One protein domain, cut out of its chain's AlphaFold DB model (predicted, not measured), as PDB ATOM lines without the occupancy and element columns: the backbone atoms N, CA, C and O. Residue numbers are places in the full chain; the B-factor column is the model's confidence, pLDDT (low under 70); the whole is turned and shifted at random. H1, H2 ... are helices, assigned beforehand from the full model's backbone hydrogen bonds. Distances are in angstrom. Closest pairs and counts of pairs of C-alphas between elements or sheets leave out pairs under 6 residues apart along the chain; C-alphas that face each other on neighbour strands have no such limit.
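What this domain is: This is residues 9 to 133 of the 142 residues of the protein "DUF2723 domain-containing protein" of Candidatus Marinimicrobia bacterium MT.SAG.3 (UniProt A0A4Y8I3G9). One long helix, H4, runs through most of the length of an elongated body; H1 and H5 pack along it as an up-and-down bundle of three helices, and the short helices H2 and H3 make a small head round its first residues. H4 and H5 form a helical hairpin at the end far from that head. The printed part has 125 residues with five named helices, in the order H1, H2, H3, H4, H5, and no named strand; the class is all helix. The whole is loose, with a radius of gyration of the C-alphas of 18.0 A, and spans 55 by 29 by 23 A.

Where its parts are: H4, residues 77 to 108, is the longest helix at 47.5 A, from C-alpha 77 at (55.666, -17.512, -19.813) to C-alpha 108 at (23.407, -40.782, -45.781). H1, residues 10 to 29, begins with C-alpha 10 at (43.277, -43.410, -45.053) and measures 28.6 A. H5, residues 114 to 130, measures 24.1 A and ends with C-alpha 130 at (34.554, -21.861, -40.778). H2 holds residues 39 to 49, 15.4 A, and H3 residues 59 to 69, 15.1 A.

How they stand to each other: H4 is the hub and touches the four other helices. With residues 83 to 98 alone it touches H1, opposite ways at a shallow tilt of 32 degrees; their closest C-alphas, of Leu 24 and Ala 90, are 4.9 A apart. With residues 93 to 104 alone it touches H5, opposite ways at 36 degrees, a tilt only just steep; the closest C-alphas are those of Phe 97 and Ala 128, 5.0 A apart. H1 and H5 touch and run the same way at a shallow tilt of 21 degrees, closest at the C-alphas of Val 19 and Val 125, 6.9 A apart. With residues 77 to 84 alone H4 touches H3 at a steep tilt of 55 degrees, closest at the C-alphas of Ala 65 and Val 81, 5.2 A apart. With residues 77 to 81 alone it touches H2 at a steep tilt of 61 degrees, closest at the C-alphas of Ile 44 and Ala 78, 6.1 A apart. H2 and H3 touch about perpendicular, at 74 degrees, with the C-alphas of Ala 47 and Leu 62 4.8 A apart as the closest. H3 and H5 are apart. In H1, H2, H3 and H5 every O i to N i+4 pair is within hydrogen-bond range; in H4 26 of 28 are.

The domain as a whole: The two C-alphas farthest apart, of Thr 49 and Ser 113, stand 55.2 A from each other. The printed part has no cut. The link from H4 to H5 is tight, the other three are short, and there is no long link. The mean pLDDT of the printed part is 88.7, and residues 56 to 57 are under 70.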
ATOM      1  N   ASP A   9      38.755 -44.029 -43.264       82.00
ATOM      2  CA  ASP A   9      39.556 -44.286 -44.458       82.00
ATOM      3  C   ASP A   9      40.897 -43.539 -44.384       82.00
ATOM      4  O   ASP A   9      40.972 -42.431 -43.845       82.00
ATOM      5  N   ARG A  10      41.959 -44.084 -45.002       86.00
ATOM      6  CA  ARG A  10      43.277 -43.410 -45.053       86.00
ATOM      7  C   ARG A  10      43.176 -41.988 -45.612       86.00
ATOM      8  O   ARG A  10      43.829 -41.084 -45.110       86.00
ATOM      9  N   VAL A  11      42.312 -41.781 -46.607       88.50
ATOM     10  CA  VAL A  11      42.051 -40.459 -47.200       88.50
ATOM     11  C   VAL A  11      41.463 -39.493 -46.171       88.50
ATOM     12  O   VAL A  11      41.954 -38.378 -46.039       88.50
ATOM     13  N   GLN A  12      40.466 -39.924 -45.396       90.50
ATOM     14  CA  GLN A  12      39.875 -39.102 -44.338       90.50
ATOM     15  C   GLN A  12      40.911 -38.751 -43.258       90.50
ATOM     16  O   GLN A  12      40.886 -37.633 -42.752       90.50
ATOM     17  N   LEU A  13      41.845 -39.656 -42.943       91.12
ATOM     18  CA  LEU A  13      42.945 -39.365 -42.021       91.12
ATOM     19  C   LEU A  13      43.892 -38.290 -42.575       91.12
ATOM     20  O   LEU A  13      44.227 -37.355 -41.852       91.12
ATOM     21  N   TYR A  14      44.292 -38.386 -43.847       93.75
ATOM     22  CA  TYR A  14      45.138 -37.368 -44.480       93.75
ATOM     23  C   TYR A  14      44.448 -36.003 -44.542       93.75
ATOM     24  O   TYR A  14      45.079 -34.988 -44.257       93.75
ATOM     25  N   VAL A  15      43.148 -35.969 -44.847       94.31
ATOM     26  CA  VAL A  15      42.367 -34.725 -44.851       94.31
ATOM     27  C   VAL A  15      42.263 -34.146 -43.438       94.31
ATOM     28  O   VAL A  15      42.506 -32.956 -43.259       94.31
ATOM     29  N   ALA A  16      41.986 -34.970 -42.421       94.25
ATOM     30  CA  ALA A  16      41.950 -34.525 -41.027       94.25
ATOM     31  C   ALA A  16      43.303 -33.948 -40.574       94.25
ATOM     32  O   ALA A  16      43.339 -32.888 -39.951       94.25
ATOM     33  N   ALA A  17      44.410 -34.605 -40.930       94.75
ATOM     34  CA  ALA A  17      45.756 -34.110 -40.654       94.75
ATOM     35  C   ALA A  17      46.038 -32.785 -41.381       94.75
ATOM     36  O   ALA A  17      46.605 -31.874 -40.785       94.75
ATOM     37  N   GLY A  18      45.594 -32.637 -42.632       95.19
ATOM     38  CA  GLY A  18      45.680 -31.376 -43.370       95.19
ATOM     39  C   GLY A  18      44.902 -30.244 -42.693       95.19
ATOM     40  O   GLY A  18      45.447 -29.163 -42.489       95.19
ATOM     41  N   VAL A  19      43.661 -30.504 -42.269       95.00
ATOM     42  CA  VAL A  19      42.832 -29.543 -41.517       95.00
ATOM     43  C   VAL A  19      43.502 -29.144 -40.203       95.00
ATOM     44  O   VAL A  19      43.544 -27.958 -39.872       95.00
ATOM     45  N   PHE A  20      44.064 -30.112 -39.475       95.25
ATOM     46  CA  PHE A  20      44.828 -29.856 -38.258       95.25
ATOM     47  C   PHE A  20      46.027 -28.943 -38.528       95.25
ATOM     48  O   PHE A  20      46.174 -27.935 -37.849       95.25
ATOM     49  N   LEU A  21      46.853 -29.256 -39.532       95.31
ATOM     50  CA  LEU A  21      48.051 -28.480 -39.858       95.31
ATOM     51  C   LEU A  21      47.717 -27.052 -40.293       95.31
ATOM     52  O   LEU A  21      48.333 -26.114 -39.799       95.31
ATOM     53  N   VAL A  22      46.723 -26.871 -41.166       93.94
ATOM     54  CA  VAL A  22      46.284 -25.534 -41.603       93.94
ATOM     55  C   VAL A  22      45.787 -24.713 -40.414       93.94
ATOM     56  O   VAL A  22      46.167 -23.553 -40.262       93.94
ATOM     57  N   SER A  23      44.986 -25.321 -39.536       93.25
ATOM     58  CA  SER A  23      44.472 -24.648 -38.338       93.25
ATOM     59  C   SER A  23      45.591 -24.328 -37.351       93.25
ATOM     60  O   SER A  23      45.639 -23.226 -36.818       93.25
ATOM     61  N   LEU A  24      46.525 -25.258 -37.144       93.50
ATOM     62  CA  LEU A  24      47.672 -25.076 -36.263       93.50
ATOM     63  C   LEU A  24      48.553 -23.921 -36.736       93.50
ATOM     64  O   LEU A  24      48.878 -23.059 -35.932       93.50
ATOM     65  N   LEU A  25      48.895 -23.876 -38.026       92.62
ATOM     66  CA  LEU A  25      49.687 -22.790 -38.604       92.62
ATOM     67  C   LEU A  25      48.965 -21.447 -38.494       92.62
ATOM     68  O   LEU A  25      49.582 -20.454 -38.123       92.62
ATOM     69  N   THR A  26      47.657 -21.427 -38.756       91.12
ATOM     70  CA  THR A  26      46.843 -20.212 -38.625       91.12
ATOM     71  C   THR A  26      46.841 -19.714 -37.180       91.12
ATOM     72  O   THR A  26      47.122 -18.548 -36.928       91.12
ATOM     73  N   TYR A  27      46.582 -20.596 -36.211       90.31
ATOM     74  CA  TYR A  27      46.573 -20.218 -34.800       90.31
ATOM     75  C   TYR A  27      47.954 -19.844 -34.277       90.31
ATOM     76  O   TYR A  27      48.051 -18.934 -33.461       90.31
ATOM     77  N   PHE A  28      49.006 -20.495 -34.770       90.38
ATOM     78  CA  PHE A  28      50.382 -20.165 -34.431       90.38
ATOM     79  C   PHE A  28      50.786 -18.781 -34.956       90.38
ATOM     80  O   PHE A  28      51.405 -18.031 -34.215       90.38
ATOM     81  N   ASP A  29      50.381 -18.397 -36.173       89.06
ATOM     82  CA  ASP A  29      50.602 -17.037 -36.704       89.06
ATOM     83  C   ASP A  29      49.827 -15.966 -35.915       89.06
ATOM     84  O   ASP A  29      50.251 -14.820 -35.808       89.06
ATOM     85  N   THR A  30      48.685 -16.340 -35.331       88.12
ATOM     86  CA  THR A  30      47.810 -15.413 -34.589       88.12
ATOM     87  C   THR A  30      47.946 -15.479 -33.068       88.12
ATOM     88  O   THR A  30      47.152 -14.857 -32.361       88.12
ATOM     89  N   VAL A  31      48.904 -16.245 -32.540       88.88
ATOM     90  CA  VAL A  31      49.068 -16.401 -31.092       88.88
ATOM     91  C   VAL A  31      49.517 -15.084 -30.458       88.88
ATOM     92  O   VAL A  31      50.367 -14.374 -30.992       88.88
ATOM     93  N   ALA A  32      48.964 -14.755 -29.290       85.88
ATOM     94  CA  ALA A  32      49.413 -13.590 -28.541       85.88
ATOM     95  C   ALA A  32      50.810 -13.853 -27.935       85.88
ATOM     96  O   ALA A  32      50.986 -14.868 -27.247       85.88
ATOM     97  N   PRO A  33      51.798 -12.958 -28.152       84.19
ATOM     98  CA  PRO A  33      53.148 -13.116 -27.606       84.19
ATOM     99  C   PRO A  33      53.197 -12.909 -26.086       84.19
ATOM    100  O   PRO A  33      54.102 -13.404 -25.425       84.19
ATOM    101  N   THR A  34      52.215 -12.201 -25.529       86.00
ATOM    102  CA  THR A  34      52.137 -11.831 -24.113       86.00
ATOM    103  C   THR A  34      50.737 -12.108 -23.562       86.00
ATOM    104  O   THR A  34      49.898 -12.740 -24.210       86.00
ATOM    105  N   VAL A  35      50.472 -11.646 -22.339       86.19
ATOM    106  CA  VAL A  35      49.156 -11.740 -21.700       86.19
ATOM    107  C   VAL A  35      48.085 -11.049 -22.553       86.19
ATOM    108  O   VAL A  35      48.188  -9.858 -22.846       86.19
ATOM    109  N   SER A  36      47.045 -11.798 -22.917       80.44
ATOM    110  CA  SER A  36      45.852 -11.267 -23.581       80.44
ATOM    111  C   SER A  36      44.880 -10.648 -22.577       80.44
ATOM    112  O   SER A  36      44.888 -10.974 -21.390       80.44
ATOM    113  N   PHE A  37      43.999  -9.779 -23.073       77.00
ATOM    114  CA  PHE A  37      42.924  -9.193 -22.278       77.00
ATOM    115  C   PHE A  37      41.960 -10.263 -21.735       77.00
ATOM    116  O   PHE A  37      41.802 -11.321 -22.349       77.00
ATOM    117  N   TRP A  38      41.266  -9.936 -20.636       79.62
ATOM    118  CA  TRP A  38      40.266 -10.773 -19.961       79.62
ATOM    119  C   TRP A  38      40.878 -11.865 -19.063       79.62
ATOM    120  O   TRP A  38      41.829 -11.598 -18.329       79.62
ATOM    121  N   ASP A  39      40.343 -13.085 -19.113       83.06
ATOM    122  CA  ASP A  39      40.692 -14.178 -18.198       83.06
ATOM    123  C   ASP A  39      42.103 -14.747 -18.435       83.06
ATOM    124  O   ASP A  39      42.684 -15.371 -17.550       83.06
ATOM    125  N   ALA A  40      42.701 -14.527 -19.612       84.00
ATOM    126  CA  ALA A  40      43.990 -15.129 -19.966       84.00
ATOM    127  C   ALA A  40      45.102 -14.782 -18.961       84.00
ATOM    128  O   ALA A  40      45.874 -15.658 -18.575       84.00
ATOM    129  N   GLY A  41      45.161 -13.533 -18.490       85.88
ATOM    130  CA  GLY A  41      46.153 -13.111 -17.497       85.88
ATOM    131  C   GLY A  41      46.000 -13.819 -16.157       85.88
ATOM    132  O   GLY A  41      46.988 -14.270 -15.579       85.88
ATOM    133  N   GLU A  42      44.763 -13.986 -15.694       88.19
ATOM    134  CA  GLU A  42      44.473 -14.709 -14.459       88.19
ATOM    135  C   GLU A  42      44.855 -16.184 -14.577       88.19
ATOM    136  O   GLU A  42      45.516 -16.731 -13.693       88.19
ATOM    137  N   TYR A  43      44.513 -16.823 -15.694       87.38
ATOM    138  CA  TYR A  43      44.853 -18.218 -15.956       87.38
ATOM    139  C   TYR A  43      46.364 -18.447 -16.094       87.38
ATOM    140  O   TYR A  43      46.874 -19.452 -15.607       87.38
ATOM    141  N   ILE A  44      47.103 -17.515 -16.699       89.19
ATOM    142  CA  ILE A  44      48.569 -17.583 -16.802       89.19
ATOM    143  C   ILE A  44      49.216 -17.411 -15.420       89.19
ATOM    144  O   ILE A  44      50.092 -18.193 -15.044       89.19
ATOM    145  N   ALA A  45      48.760 -16.432 -14.632       88.56
ATOM    146  CA  ALA A  45      49.280 -16.178 -13.290       88.56
ATOM    147  C   ALA A  45      48.989 -17.343 -12.328       88.56
ATOM    148  O   ALA A  45      49.877 -17.797 -11.597       88.56
ATOM    149  N   THR A  46      47.764 -17.872 -12.355       89.12
ATOM    150  CA  THR A  46      47.356 -19.016 -11.526       89.12
ATOM    151  C   THR A  46      47.999 -20.317 -11.990       89.12
ATOM    152  O   THR A  46      48.419 -21.098 -11.143       89.12
ATOM    153  N   ALA A  47      48.218 -20.527 -13.292       87.56
ATOM    154  CA  ALA A  47      49.007 -21.659 -13.784       87.56
ATOM    155  C   ALA A  47      50.473 -21.586 -13.332       87.56
ATOM    156  O   ALA A  47      51.058 -22.612 -12.992       87.56
ATOM    157  N   TYR A  48      51.075 -20.392 -13.287       85.56
ATOM    158  CA  TYR A  48      52.457 -20.226 -12.831       85.56
ATOM    159  C   TYR A  48      52.619 -20.422 -11.315       85.56
ATOM    160  O   TYR A  48      53.604 -21.006 -10.862       85.56
ATOM    161  N   THR A  49      51.656 -19.949 -10.528       87.88
ATOM    162  CA  THR A  49      51.675 -20.035  -9.055       87.88
ATOM    163  C   THR A  49      50.998 -21.290  -8.501       87.88
ATOM    164  O   THR A  49      51.099 -21.546  -7.306       87.88
ATOM    165  N   LEU A  50      50.336 -22.079  -9.360       85.69
ATOM    166  CA  LEU A  50      49.414 -23.160  -8.987       85.69
ATOM    167  C   LEU A  50      48.288 -22.688  -8.046       85.69
ATOM    168  O   LEU A  50      47.849 -23.418  -7.157       85.69
ATOM    169  N   GLY A  51      47.828 -21.452  -8.253       86.56
ATOM    170  CA  GLY A  51      46.658 -20.880  -7.591       86.56
ATOM    171  C   GLY A  51      45.342 -21.336  -8.223       86.56
ATOM    172  O   GLY A  51      45.322 -22.051  -9.222       86.56
ATOM    173  N   VAL A  52      44.225 -20.891  -7.648       85.75
ATOM    174  CA  VAL A  52      42.877 -21.164  -8.166       85.75
ATOM    175  C   VAL A  52      42.342 -19.874  -8.799       85.75
ATOM    176  O   VAL A  52      42.244 -18.879  -8.078       85.75
ATOM    177  N   PRO A  53      42.032 -19.850 -10.111       87.19
ATOM    178  CA  PRO A  53      41.373 -18.709 -10.735       87.19
ATOM    179  C   PRO A  53      39.917 -18.636 -10.272       87.19
ATOM    180  O   PRO A  53      39.425 -19.532  -9.575       87.19
ATOM    181  N   HIS A  54      39.211 -17.583 -10.668       84.00
ATOM    182  CA  HIS A  54      37.803 -17.406 -10.363       84.00
ATOM    183  C   HIS A  54      37.004 -18.695 -10.660       84.00
ATOM    184  O   HIS A  54      37.329 -19.450 -11.588       84.00
ATOM    185  N   PRO A  55      35.974 -19.010  -9.847       79.56
ATOM    186  CA  PRO A  55      35.185 -20.224 -10.031       79.56
ATOM    187  C   PRO A  55      34.701 -20.349 -11.482       79.56
ATOM    188  O   PRO A  55      34.122 -19.388 -11.992       79.56
ATOM    189  N   PRO A  56      34.924 -21.498 -12.157       69.00
ATOM    190  CA  PRO A  56      35.114 -22.852 -11.612       69.00
ATOM    191  C   PRO A  56      36.566 -23.392 -11.556       69.00
ATOM    192  O   PRO A  56      36.755 -24.602 -11.429       69.00
ATOM    193  N   GLY A  57      37.608 -22.561 -11.658       67.69
ATOM    194  CA  GLY A  57      38.982 -22.973 -11.314       67.69
ATOM    195  C   GLY A  57      39.733 -23.894 -12.301       67.69
ATOM    196  O   GLY A  57      40.911 -24.147 -12.091       67.69
ATOM    197  N   ALA A  58      39.074 -24.426 -13.343       85.19
ATOM    198  CA  ALA A  58      39.572 -25.347 -14.390       85.19
ATOM    199  C   ALA A  58      40.924 -26.074 -14.111       85.19
ATOM    200  O   ALA A  58      41.914 -25.869 -14.824       85.19
ATOM    201  N   PRO A  59      40.977 -26.987 -13.123       87.94
ATOM    202  CA  PRO A  59      42.232 -27.539 -12.601       87.94
ATOM    203  C   PRO A  59      43.044 -28.336 -13.632       87.94
ATOM    204  O   PRO A  59      44.272 -28.286 -13.633       87.94
ATOM    205  N   PHE A  60      42.376 -29.047 -14.547       90.06
ATOM    206  CA  PHE A  60      43.055 -29.800 -15.607       90.06
ATOM    207  C   PHE A  60      43.851 -28.886 -16.547       90.06
ATOM    208  O   PHE A  60      44.997 -29.187 -16.882       90.06
ATOM    209  N   PHE A  61      43.264 -27.750 -16.933       89.31
ATOM    210  CA  PHE A  61      43.944 -26.768 -17.770       89.31
ATOM    211  C   PHE A  61      45.164 -26.190 -17.049       89.31
ATOM    212  O   PHE A  61      46.225 -26.102 -17.655       89.31
ATOM    213  N   LEU A  62      45.053 -25.867 -15.756       91.38
ATOM    214  CA  LEU A  62      46.153 -25.281 -14.982       91.38
ATOM    215  C   LEU A  62      47.364 -26.208 -14.863       91.38
ATOM    216  O   LEU A  62      48.496 -25.750 -14.997       91.38
ATOM    217  N   ILE A  63      47.145 -27.511 -14.661       91.94
ATOM    218  CA  ILE A  63      48.237 -28.493 -14.607       91.94
ATOM    219  C   ILE A  63      48.959 -28.557 -15.959       91.94
ATOM    220  O   ILE A  63      50.188 -28.530 -16.005       91.94
ATOM    221  N   LEU A  64      48.215 -28.595 -17.068       92.88
ATOM    222  CA  LEU A  64      48.812 -28.579 -18.405       92.88
ATOM    223  C   LEU A  64      49.527 -27.255 -18.695       92.88
ATOM    224  O   LEU A  64      50.661 -27.261 -19.166       92.88
ATOM    225  N   ALA A  65      48.906 -26.124 -18.368       91.50
ATOM    226  CA  ALA A  65      49.486 -24.798 -18.528       91.50
ATOM    227  C   ALA A  65      50.773 -24.644 -17.704       91.50
ATOM    228  O   ALA A  65      51.744 -24.066 -18.190       91.50
ATOM    229  N   ARG A  66      50.843 -25.240 -16.504       92.69
ATOM    230  CA  ARG A  66      52.074 -25.297 -15.707       92.69
ATOM    231  C   ARG A  66      53.180 -26.048 -16.440       92.69
ATOM    232  O   ARG A  66      54.290 -25.530 -16.524       92.69
ATOM    233  N   LEU A  67      52.893 -27.220 -17.007       92.50
ATOM    234  CA  LEU A  67      53.880 -27.969 -17.796       92.50
ATOM    235  C   LEU A  67      54.375 -27.152 -18.994       92.50
ATOM    236  O   LEU A  67      55.579 -27.080 -19.232       92.50
ATOM    237  N   PHE A  68      53.463 -26.478 -19.698       91.25
ATOM    238  CA  PHE A  68      53.816 -25.616 -20.822       91.25
ATOM    239  C   PHE A  68      54.679 -24.426 -20.381       91.25
ATOM    240  O   PHE A  68      55.686 -24.144 -21.022       91.25
ATOM    241  N   SER A  69      54.368 -23.790 -19.244       89.50
ATOM    242  CA  SER A  69      55.155 -22.672 -18.697       89.50
ATOM    243  C   SER A  69      56.625 -23.029 -18.423       89.50
ATOM    244  O   SER A  69      57.501 -22.165 -18.509       89.50
ATOM    245  N   MET A  70      56.905 -24.305 -18.135       90.44
ATOM    246  CA  MET A  70      58.244 -24.825 -17.838       90.44
ATOM    247  C   MET A  70      59.048 -25.191 -19.094       90.44
ATOM    248  O   MET A  70      60.239 -25.482 -18.984       90.44
ATOM    249  N   MET A  71      58.434 -25.193 -20.281       90.56
ATOM    250  CA  MET A  71      59.144 -25.513 -21.519       90.56
ATOM    251  C   MET A  71      60.151 -24.409 -21.876       90.56
ATOM    252  O   MET A  71      59.820 -23.227 -21.772       90.56
ATOM    253  N   PRO A  72      61.357 -24.752 -22.358       88.62
ATOM    254  CA  PRO A  72      62.371 -23.776 -22.755       88.62
ATOM    255  C   PRO A  72      62.091 -23.217 -24.166       88.62
ATOM    256  O   PRO A  72      62.927 -23.316 -25.059       88.62
ATOM    257  N   ILE A  73      60.884 -22.686 -24.396       85.75
ATOM    258  CA  ILE A  73      60.413 -22.196 -25.701       85.75
ATOM    259  C   ILE A  73      59.869 -20.777 -25.531       85.75
ATOM    260  O   ILE A  73      58.939 -20.573 -24.758       85.75
ATOM    261  N   GLY A  74      60.418 -19.803 -26.261       81.81
ATOM    262  CA  GLY A  74      60.060 -18.388 -26.106       81.81
ATOM    263  C   GLY A  74      60.496 -17.806 -24.755       81.81
ATOM    264  O   GLY A  74      60.673 -18.528 -23.773       81.81
ATOM    265  N   GLU A  75      60.708 -16.496 -24.692       82.94
ATOM    266  CA  GLU A  75      61.174 -15.839 -23.461       82.94
ATOM    267  C   GLU A  75      60.039 -15.666 -22.439       82.94
ATOM    268  O   GLU A  75      60.253 -15.867 -21.243       82.94
ATOM    269  N   ASP A  76      58.819 -15.391 -22.912       88.44
ATOM    270  CA  ASP A  76      57.655 -15.101 -22.072       88.44
ATOM    271  C   ASP A  76      56.890 -16.373 -21.646       88.44
ATOM    272  O   ASP A  76      56.619 -17.279 -22.441       88.44
ATOM    273  N   ILE A  77      56.492 -16.432 -20.372       88.25
ATOM    274  CA  ILE A  77      55.666 -17.512 -19.813       88.25
ATOM    275  C   ILE A  77      54.256 -17.503 -20.421       88.25
ATOM    276  O   ILE A  77      53.697 -18.570 -20.685       88.25
ATOM    277  N   ALA A  78      53.687 -16.324 -20.669       88.25
ATOM    278  CA  ALA A  78      52.380 -16.158 -21.286       88.25
ATOM    279  C   ALA A  78      52.352 -16.771 -22.688       88.25
ATOM    280  O   ALA A  78      51.426 -17.516 -23.001       88.25
ATOM    281  N   TYR A  79      53.402 -16.559 -23.486       88.38
ATOM    282  CA  TYR A  79      53.535 -17.195 -24.797       88.38
ATOM    283  C   TYR A  79      53.467 -18.722 -24.695       88.38
ATOM    284  O   TYR A  79      52.686 -19.368 -25.391       88.38
ATOM    285  N   ARG A  80      54.235 -19.307 -23.772       90.94
ATOM    286  CA  ARG A  80      54.271 -20.761 -23.559       90.94
ATOM    287  C   ARG A  80      52.906 -21.322 -23.189       90.94
ATOM    288  O   ARG A  80      52.504 -22.350 -23.725       90.94
ATOM    289  N   VAL A  81      52.187 -20.650 -22.294       90.94
ATOM    290  CA  VAL A  81      50.828 -21.050 -21.909       90.94
ATOM    291  C   VAL A  81      49.859 -20.877 -23.085       90.94
ATOM    292  O   VAL A  81      49.048 -21.765 -23.335       90.94
ATOM    293  N   ASN A  82      49.985 -19.809 -23.876       91.81
ATOM    294  CA  ASN A  82      49.160 -19.585 -25.064       91.81
ATOM    295  C   ASN A  82      49.353 -20.673 -26.138       91.81
ATOM    296  O   ASN A  82      48.400 -20.999 -26.850       91.81
ATOM    297  N   LEU A  83      50.527 -21.313 -26.225       90.81
ATOM    298  CA  LEU A  83      50.742 -22.452 -27.131       90.81
ATOM    299  C   LEU A  83      49.826 -23.647 -26.816       90.81
ATOM    300  O   LEU A  83      49.424 -24.366 -27.734       90.81
ATOM    301  N   LEU A  84      49.438 -23.848 -25.552       92.81
ATOM    302  CA  LEU A  84      48.449 -24.870 -25.194       92.81
ATOM    303  C   LEU A  84      47.090 -24.565 -25.844       92.81
ATOM    304  O   LEU A  84      46.440 -25.462 -26.391       92.81
ATOM    305  N   SER A  85      46.682 -23.296 -25.836       90.62
ATOM    306  CA  SER A  85      45.461 -22.822 -26.498       90.62
ATOM    307  C   SER A  85      45.536 -22.989 -28.019       90.62
ATOM    308  O   SER A  85      44.562 -23.418 -28.635       90.62
ATOM    309  N   VAL A  86      46.700 -22.742 -28.629       91.88
ATOM    310  CA  VAL A  86      46.937 -22.959 -30.070       91.88
ATOM    311  C   VAL A  86      46.737 -24.429 -30.449       91.88
ATOM    312  O   VAL A  86      45.967 -24.743 -31.359       91.88
ATOM    313  N   ILE A  87      47.383 -25.347 -29.721       93.31
ATOM    314  CA  ILE A  87      47.310 -26.788 -30.004       93.31
ATOM    315  C   ILE A  87      45.890 -27.320 -29.775       93.31
ATOM    316  O   ILE A  87      45.354 -28.044 -30.617       93.31
ATOM    317  N   SER A  88      45.259 -26.959 -28.655       93.19
ATOM    318  CA  SER A  88      43.895 -27.406 -28.335       93.19
ATOM    319  C   SER A  88      42.851 -26.873 -29.321       93.19
ATOM    320  O   SER A  88      41.943 -27.615 -29.709       93.19
ATOM    321  N   SER A  89      43.011 -25.641 -29.811       92.19
ATOM    322  CA  SER A  89      42.141 -25.072 -30.847       92.19
ATOM    323  C   SER A  89      42.307 -25.804 -32.179       92.19
ATOM    324  O   SER A  89      41.317 -26.219 -32.781       92.19
ATOM    325  N   ALA A  90      43.543 -26.079 -32.611       93.88
ATOM    326  CA  ALA A  90      43.792 -26.848 -33.833       93.88
ATOM    327  C   ALA A  90      43.211 -28.275 -33.760       93.88
ATOM    328  O   ALA A  90      42.597 -28.754 -34.718       93.88
ATOM    329  N   LEU A  91      43.340 -28.942 -32.605       94.62
ATOM    330  CA  LEU A  91      42.714 -30.244 -32.357       94.62
ATOM    331  C   LEU A  91      41.184 -30.165 -32.420       94.62
ATOM    332  O   LEU A  91      40.550 -31.052 -32.989       94.62
ATOM    333  N   THR A  92      40.587 -29.100 -31.885       94.31
ATOM    334  CA  THR A  92      39.133 -28.874 -31.936       94.31
ATOM    335  C   THR A  92      38.626 -28.790 -33.375       94.31
ATOM    336  O   THR A  92      37.619 -29.421 -33.706       94.31
ATOM    337  N   VAL A  93      39.339 -28.088 -34.261       94.81
ATOM    338  CA  VAL A  93      38.964 -27.995 -35.682       94.81
ATOM    339  C   VAL A  93      39.064 -29.363 -36.368       94.81
ATOM    340  O   VAL A  93      38.139 -29.783 -37.066       94.81
ATOM    341  N   MET A  94      40.140 -30.116 -36.112       94.56
ATOM    342  CA  MET A  94      40.293 -31.484 -36.619       94.56
ATOM    343  C   MET A  94      39.156 -32.405 -36.148       94.56
ATOM    344  O   MET A  94      38.589 -33.157 -36.944       94.56
ATOM    345  N   PHE A  95      38.793 -32.358 -34.864       93.75
ATOM    346  CA  PHE A  95      37.690 -33.164 -34.341       93.75
ATOM    347  C   PHE A  95      36.343 -32.729 -34.904       93.75
ATOM    348  O   PHE A  95      35.525 -33.591 -35.215       93.75
ATOM    349  N   THR A  96      36.133 -31.430 -35.112       93.94
ATOM    350  CA  THR A  96      34.939 -30.904 -35.784       93.94
ATOM    351  C   THR A  96      34.790 -31.512 -37.178       93.94
ATOM    352  O   THR A  96      33.729 -32.047 -37.493       93.94
ATOM    353  N   PHE A  97      35.865 -31.551 -37.975       94.62
ATOM    354  CA  PHE A  97      35.867 -32.234 -39.275       94.62
ATOM    355  C   PHE A  97      35.454 -33.711 -39.153       94.62
ATOM    356  O   PHE A  97      34.555 -34.172 -39.861       94.62
ATOM    357  N   LEU A  98      36.073 -34.458 -38.232       92.94
ATOM    358  CA  LEU A  98      35.777 -35.881 -38.040       92.94
ATOM    359  C   LEU A  98      34.327 -36.122 -37.597       92.94
ATOM    360  O   LEU A  98      33.702 -37.087 -38.040       92.94
ATOM    361  N   ILE A  99      33.788 -35.247 -36.746       92.62
ATOM    362  CA  ILE A  99      32.399 -35.301 -36.287       92.62
ATOM    363  C   ILE A  99      31.447 -35.029 -37.452       92.62
ATOM    364  O   ILE A  99      30.512 -35.806 -37.633       92.62
ATOM    365  N   ILE A 100      31.699 -34.002 -38.274       92.88
ATOM    366  CA  ILE A 100      30.866 -33.688 -39.445       92.88
ATOM    367  C   ILE A 100      30.833 -34.877 -40.410       92.88
ATOM    368  O   ILE A 100      29.757 -35.339 -40.787       92.88
ATOM    369  N   VAL A 101      31.996 -35.434 -40.762       91.75
ATOM    370  CA  VAL A 101      32.073 -36.593 -41.668       91.75
ATOM    371  C   VAL A 101      31.344 -37.801 -41.083       91.75
ATOM    372  O   VAL A 101      30.612 -38.483 -41.798       91.75
ATOM    373  N   LYS A 102      31.502 -38.067 -39.780       90.19
ATOM    374  CA  LYS A 102      30.790 -39.161 -39.112       90.19
ATOM    375  C   LYS A 102      29.279 -38.942 -39.119       90.19
ATOM    376  O   LYS A 102      28.536 -39.888 -39.360       90.19
ATOM    377  N   PHE A 103      28.830 -37.718 -38.872       91.06
ATOM    378  CA  PHE A 103      27.415 -37.373 -38.882       91.06
ATOM    379  C   PHE A 103      26.804 -37.574 -40.276       91.06
ATOM    380  O   PHE A 103      25.756 -38.200 -40.403       91.06
ATOM    381  N   ILE A 104      27.510 -37.155 -41.331       90.12
ATOM    382  CA  ILE A 104      27.084 -37.373 -42.720       90.12
ATOM    383  C   ILE A 104      27.036 -38.870 -43.055       90.12
ATOM    384  O   ILE A 104      26.042 -39.324 -43.616       90.12
ATOM    385  N   LYS A 105      28.058 -39.654 -42.673       87.88
ATOM    386  CA  LYS A 105      28.078 -41.121 -42.850       87.88
ATOM    387  C   LYS A 105      26.905 -41.801 -42.132       87.88
ATOM    388  O   LYS A 105      26.280 -42.698 -42.688       87.88
ATOM    389  N   GLN A 106      26.575 -41.353 -40.921       88.81
ATOM    390  CA  GLN A 106      25.446 -41.884 -40.152       88.81
ATOM    391  C   GLN A 106      24.096 -41.581 -40.818       88.81
ATOM    392  O   GLN A 106      23.176 -42.386 -40.711       88.81
ATOM    393  N   TRP A 107      23.968 -40.427 -41.483       87.94
ATOM    394  CA  TRP A 107      22.701 -39.964 -42.051       87.94
ATOM    395  C   TRP A 107      22.471 -40.407 -43.504       87.94
ATOM    396  O   TRP A 107      21.373 -40.842 -43.835       87.94
ATOM    397  N   ARG A 108      23.494 -40.337 -44.371       83.94
ATOM    398  CA  ARG A 108      23.407 -40.782 -45.781       83.94
ATOM    399  C   ARG A 108      23.698 -42.274 -45.975       83.94
ATOM    400  O   ARG A 108      23.308 -42.822 -47.000       83.94
ATOM    401  N   GLY A 109      24.374 -42.931 -45.032       81.31
ATOM    402  CA  GLY A 109      24.830 -44.316 -45.176       81.31
ATOM    403  C   GLY A 109      26.263 -44.435 -45.716       81.31
ATOM    404  O   GLY A 109      27.084 -43.527 -45.570       81.31
ATOM    405  N   LYS A 110      26.600 -45.597 -46.296       78.69
ATOM    406  CA  LYS A 110      27.968 -45.900 -46.753       78.69
ATOM    407  C   LYS A 110      28.379 -45.016 -47.933       78.69
ATOM    408  O   LYS A 110      27.625 -44.827 -48.878       78.69
ATOM    409  N   ILE A 111      29.614 -44.522 -47.879       78.69
ATOM    410  CA  ILE A 111      30.234 -43.718 -48.934       78.69
ATOM    411  C   ILE A 111      31.031 -44.657 -49.842       78.69
ATOM    412  O   ILE A 111      32.123 -45.090 -49.469       78.69
ATOM    413  N   GLU A 112      30.499 -44.966 -51.023       79.50
ATOM    414  CA  GLU A 112      31.135 -45.911 -51.955       79.50
ATOM    415  C   GLU A 112      31.746 -45.212 -53.180       79.50
ATOM    416  O   GLU A 112      32.844 -45.574 -53.607       79.50
ATOM    417  N   SER A 113      31.106 -44.150 -53.686       87.44
ATOM    418  CA  SER A 113      31.575 -43.399 -54.858       87.44
ATOM    419  C   SER A 113      32.663 -42.369 -54.524       87.44
ATOM    420  O   SER A 113      32.730 -41.820 -53.419       87.44
ATOM    421  N   PHE A 114      33.513 -42.062 -55.508       84.88
ATOM    422  CA  PHE A 114      34.472 -40.957 -55.431       84.88
ATOM    423  C   PHE A 114      33.766 -39.606 -55.259       84.88
ATOM    424  O   PHE A 114      34.217 -38.781 -54.466       84.88
ATOM    425  N   GLU A 115      32.633 -39.405 -55.933       86.81
ATOM    426  CA  GLU A 115      31.843 -38.173 -55.836       86.81
ATOM    427  C   GLU A 115      31.308 -37.962 -54.416       86.81
ATOM    428  O   GLU A 115      31.455 -36.879 -53.855       86.81
ATOM    429  N   ASP A 116      30.794 -39.018 -53.776       86.50
ATOM    430  CA  ASP A 116      30.307 -38.934 -52.396       86.50
ATOM    431  C   ASP A 116      31.434 -38.626 -51.402       86.50
ATOM    432  O   ASP A 116      31.225 -37.875 -50.443       86.50
ATOM    433  N   LYS A 117      32.642 -39.167 -51.631       87.62
ATOM    434  CA  LYS A 117      33.834 -38.819 -50.838       87.62
ATOM    435  C   LYS A 117      34.182 -37.350 -51.009       87.62
ATOM    436  O   LYS A 117      34.419 -36.666 -50.015       87.62
ATOM    437  N   LEU A 118      34.187 -36.864 -52.247       90.38
ATOM    438  CA  LEU A 118      34.550 -35.491 -52.566       90.38
ATOM    439  C   LEU A 118      33.556 -34.508 -51.937       90.38
ATOM    440  O   LEU A 118      33.981 -33.591 -51.237       90.38
ATOM    441  N   VAL A 119      32.249 -34.744 -52.077       90.94
ATOM    442  CA  VAL A 119      31.192 -33.915 -51.473       90.94
ATOM    443  C   VAL A 119      31.260 -33.942 -49.946       90.94
ATOM    444  O   VAL A 119      31.239 -32.894 -49.302       90.94
ATOM    445  N   THR A 120      31.397 -35.126 -49.344       90.88
ATOM    446  CA  THR A 120      31.401 -35.258 -47.878       90.88
ATOM    447  C   THR A 120      32.640 -34.622 -47.253       90.88
ATOM    448  O   THR A 120      32.534 -33.904 -46.259       90.88
ATOM    449  N   TYR A 121      33.826 -34.875 -47.815       92.81
ATOM    450  CA  TYR A 121      35.067 -34.339 -47.262       92.81
ATOM    451  C   TYR A 121      35.206 -32.843 -47.525       92.81
ATOM    452  O   TYR A 121      35.594 -32.129 -46.609       92.81
ATOM    453  N   SER A 122      34.846 -32.342 -48.711       92.62
ATOM    454  CA  SER A 122      34.876 -30.895 -48.980       92.62
ATOM    455  C   SER A 122      33.902 -30.132 -48.081       92.62
ATOM    456  O   SER A 122      34.306 -29.160 -47.445       92.62
ATOM    457  N   GLY A 123      32.663 -30.616 -47.929       92.00
ATOM    458  CA  GLY A 123      31.689 -30.032 -47.005       92.00
ATOM    459  C   GLY A 123      32.166 -30.063 -45.550       92.00
ATOM    460  O   GLY A 123      32.062 -29.063 -44.842       92.00
ATOM    461  N   GLY A 124      32.765 -31.178 -45.119       92.88
ATOM    462  CA  GLY A 124      33.357 -31.305 -43.787       92.88
ATOM    463  C   GLY A 124      34.528 -30.351 -43.550       92.88
ATOM    464  O   GLY A 124      34.616 -29.754 -42.480       92.88
ATOM    465  N   VAL A 125      35.418 -30.191 -44.533       94.25
ATOM    466  CA  VAL A 125      36.563 -29.270 -44.455       94.25
ATOM    467  C   VAL A 125      36.075 -27.830 -44.350       94.25
ATOM    468  O   VAL A 125      36.513 -27.115 -43.454       94.25
ATOM    469  N   ILE A 126      35.143 -27.416 -45.213       93.69
ATOM    470  CA  ILE A 126      34.592 -26.055 -45.202       93.69
ATOM    471  C   ILE A 126      33.900 -25.772 -43.861       93.69
ATOM    472  O   ILE A 126      34.176 -24.746 -43.244       93.69
ATOM    473  N   GLY A 127      33.063 -26.697 -43.377       91.88
ATOM    474  CA  GLY A 127      32.360 -26.544 -42.099       91.88
ATOM    475  C   GLY A 127      33.280 -26.555 -40.874       91.88
ATOM    476  O   GLY A 127      33.018 -25.863 -39.894       91.88
ATOM    477  N   ALA A 128      34.384 -27.302 -40.911       92.25
ATOM    478  CA  ALA A 128      35.376 -27.260 -39.841       92.25
ATOM    479  C   ALA A 128      36.176 -25.949 -39.868       92.25
ATOM    480  O   ALA A 128      36.318 -25.286 -38.842       92.25
ATOM    481  N   LEU A 129      36.663 -25.541 -41.045       89.56
ATOM    482  CA  LEU A 129      37.479 -24.337 -41.201       89.56
ATOM    483  C   LEU A 129      36.692 -23.042 -40.972       89.56
ATOM    484  O   LEU A 129      37.287 -22.055 -40.547       89.56
ATOM    485  N   SER A 130      35.368 -23.026 -41.157       88.38
ATOM    486  CA  SER A 130      34.554 -21.861 -40.778       88.38
ATOM    487  C   SER A 130      34.630 -21.547 -39.282       88.38
ATOM    488  O   SER A 130      34.570 -20.381 -38.905       88.38
ATOM    489  N   CYS A 131      34.814 -22.565 -38.435       76.50
ATOM    490  CA  CYS A 131      35.049 -22.388 -37.000       76.50
ATOM    491  C   CYS A 131      36.504 -22.019 -36.683       76.50
ATOM    492  O   CYS A 131      36.799 -21.582 -35.573       76.50
ATOM    493  N   ALA A 132      37.413 -22.221 -37.640       78.31
ATOM    494  CA  ALA A 132      38.836 -22.016 -37.445       78.31
ATOM    495  C   ALA A 132      39.259 -20.559 -37.614       78.31
ATOM    496  O   ALA A 132      40.270 -20.191 -37.036       78.31
ATOM    497  N   LEU A 133      38.513 -19.747 -38.379       73.12
ATOM    498  CA  LEU A 133      38.889 -18.374 -38.725       73.12
ATOM    499  C   LEU A 133      39.032 -17.505 -37.466       73.12
ATOM    500  O   LEU A 133      38.017 -17.053 -36.919       73.12
TER     501      LEU A 133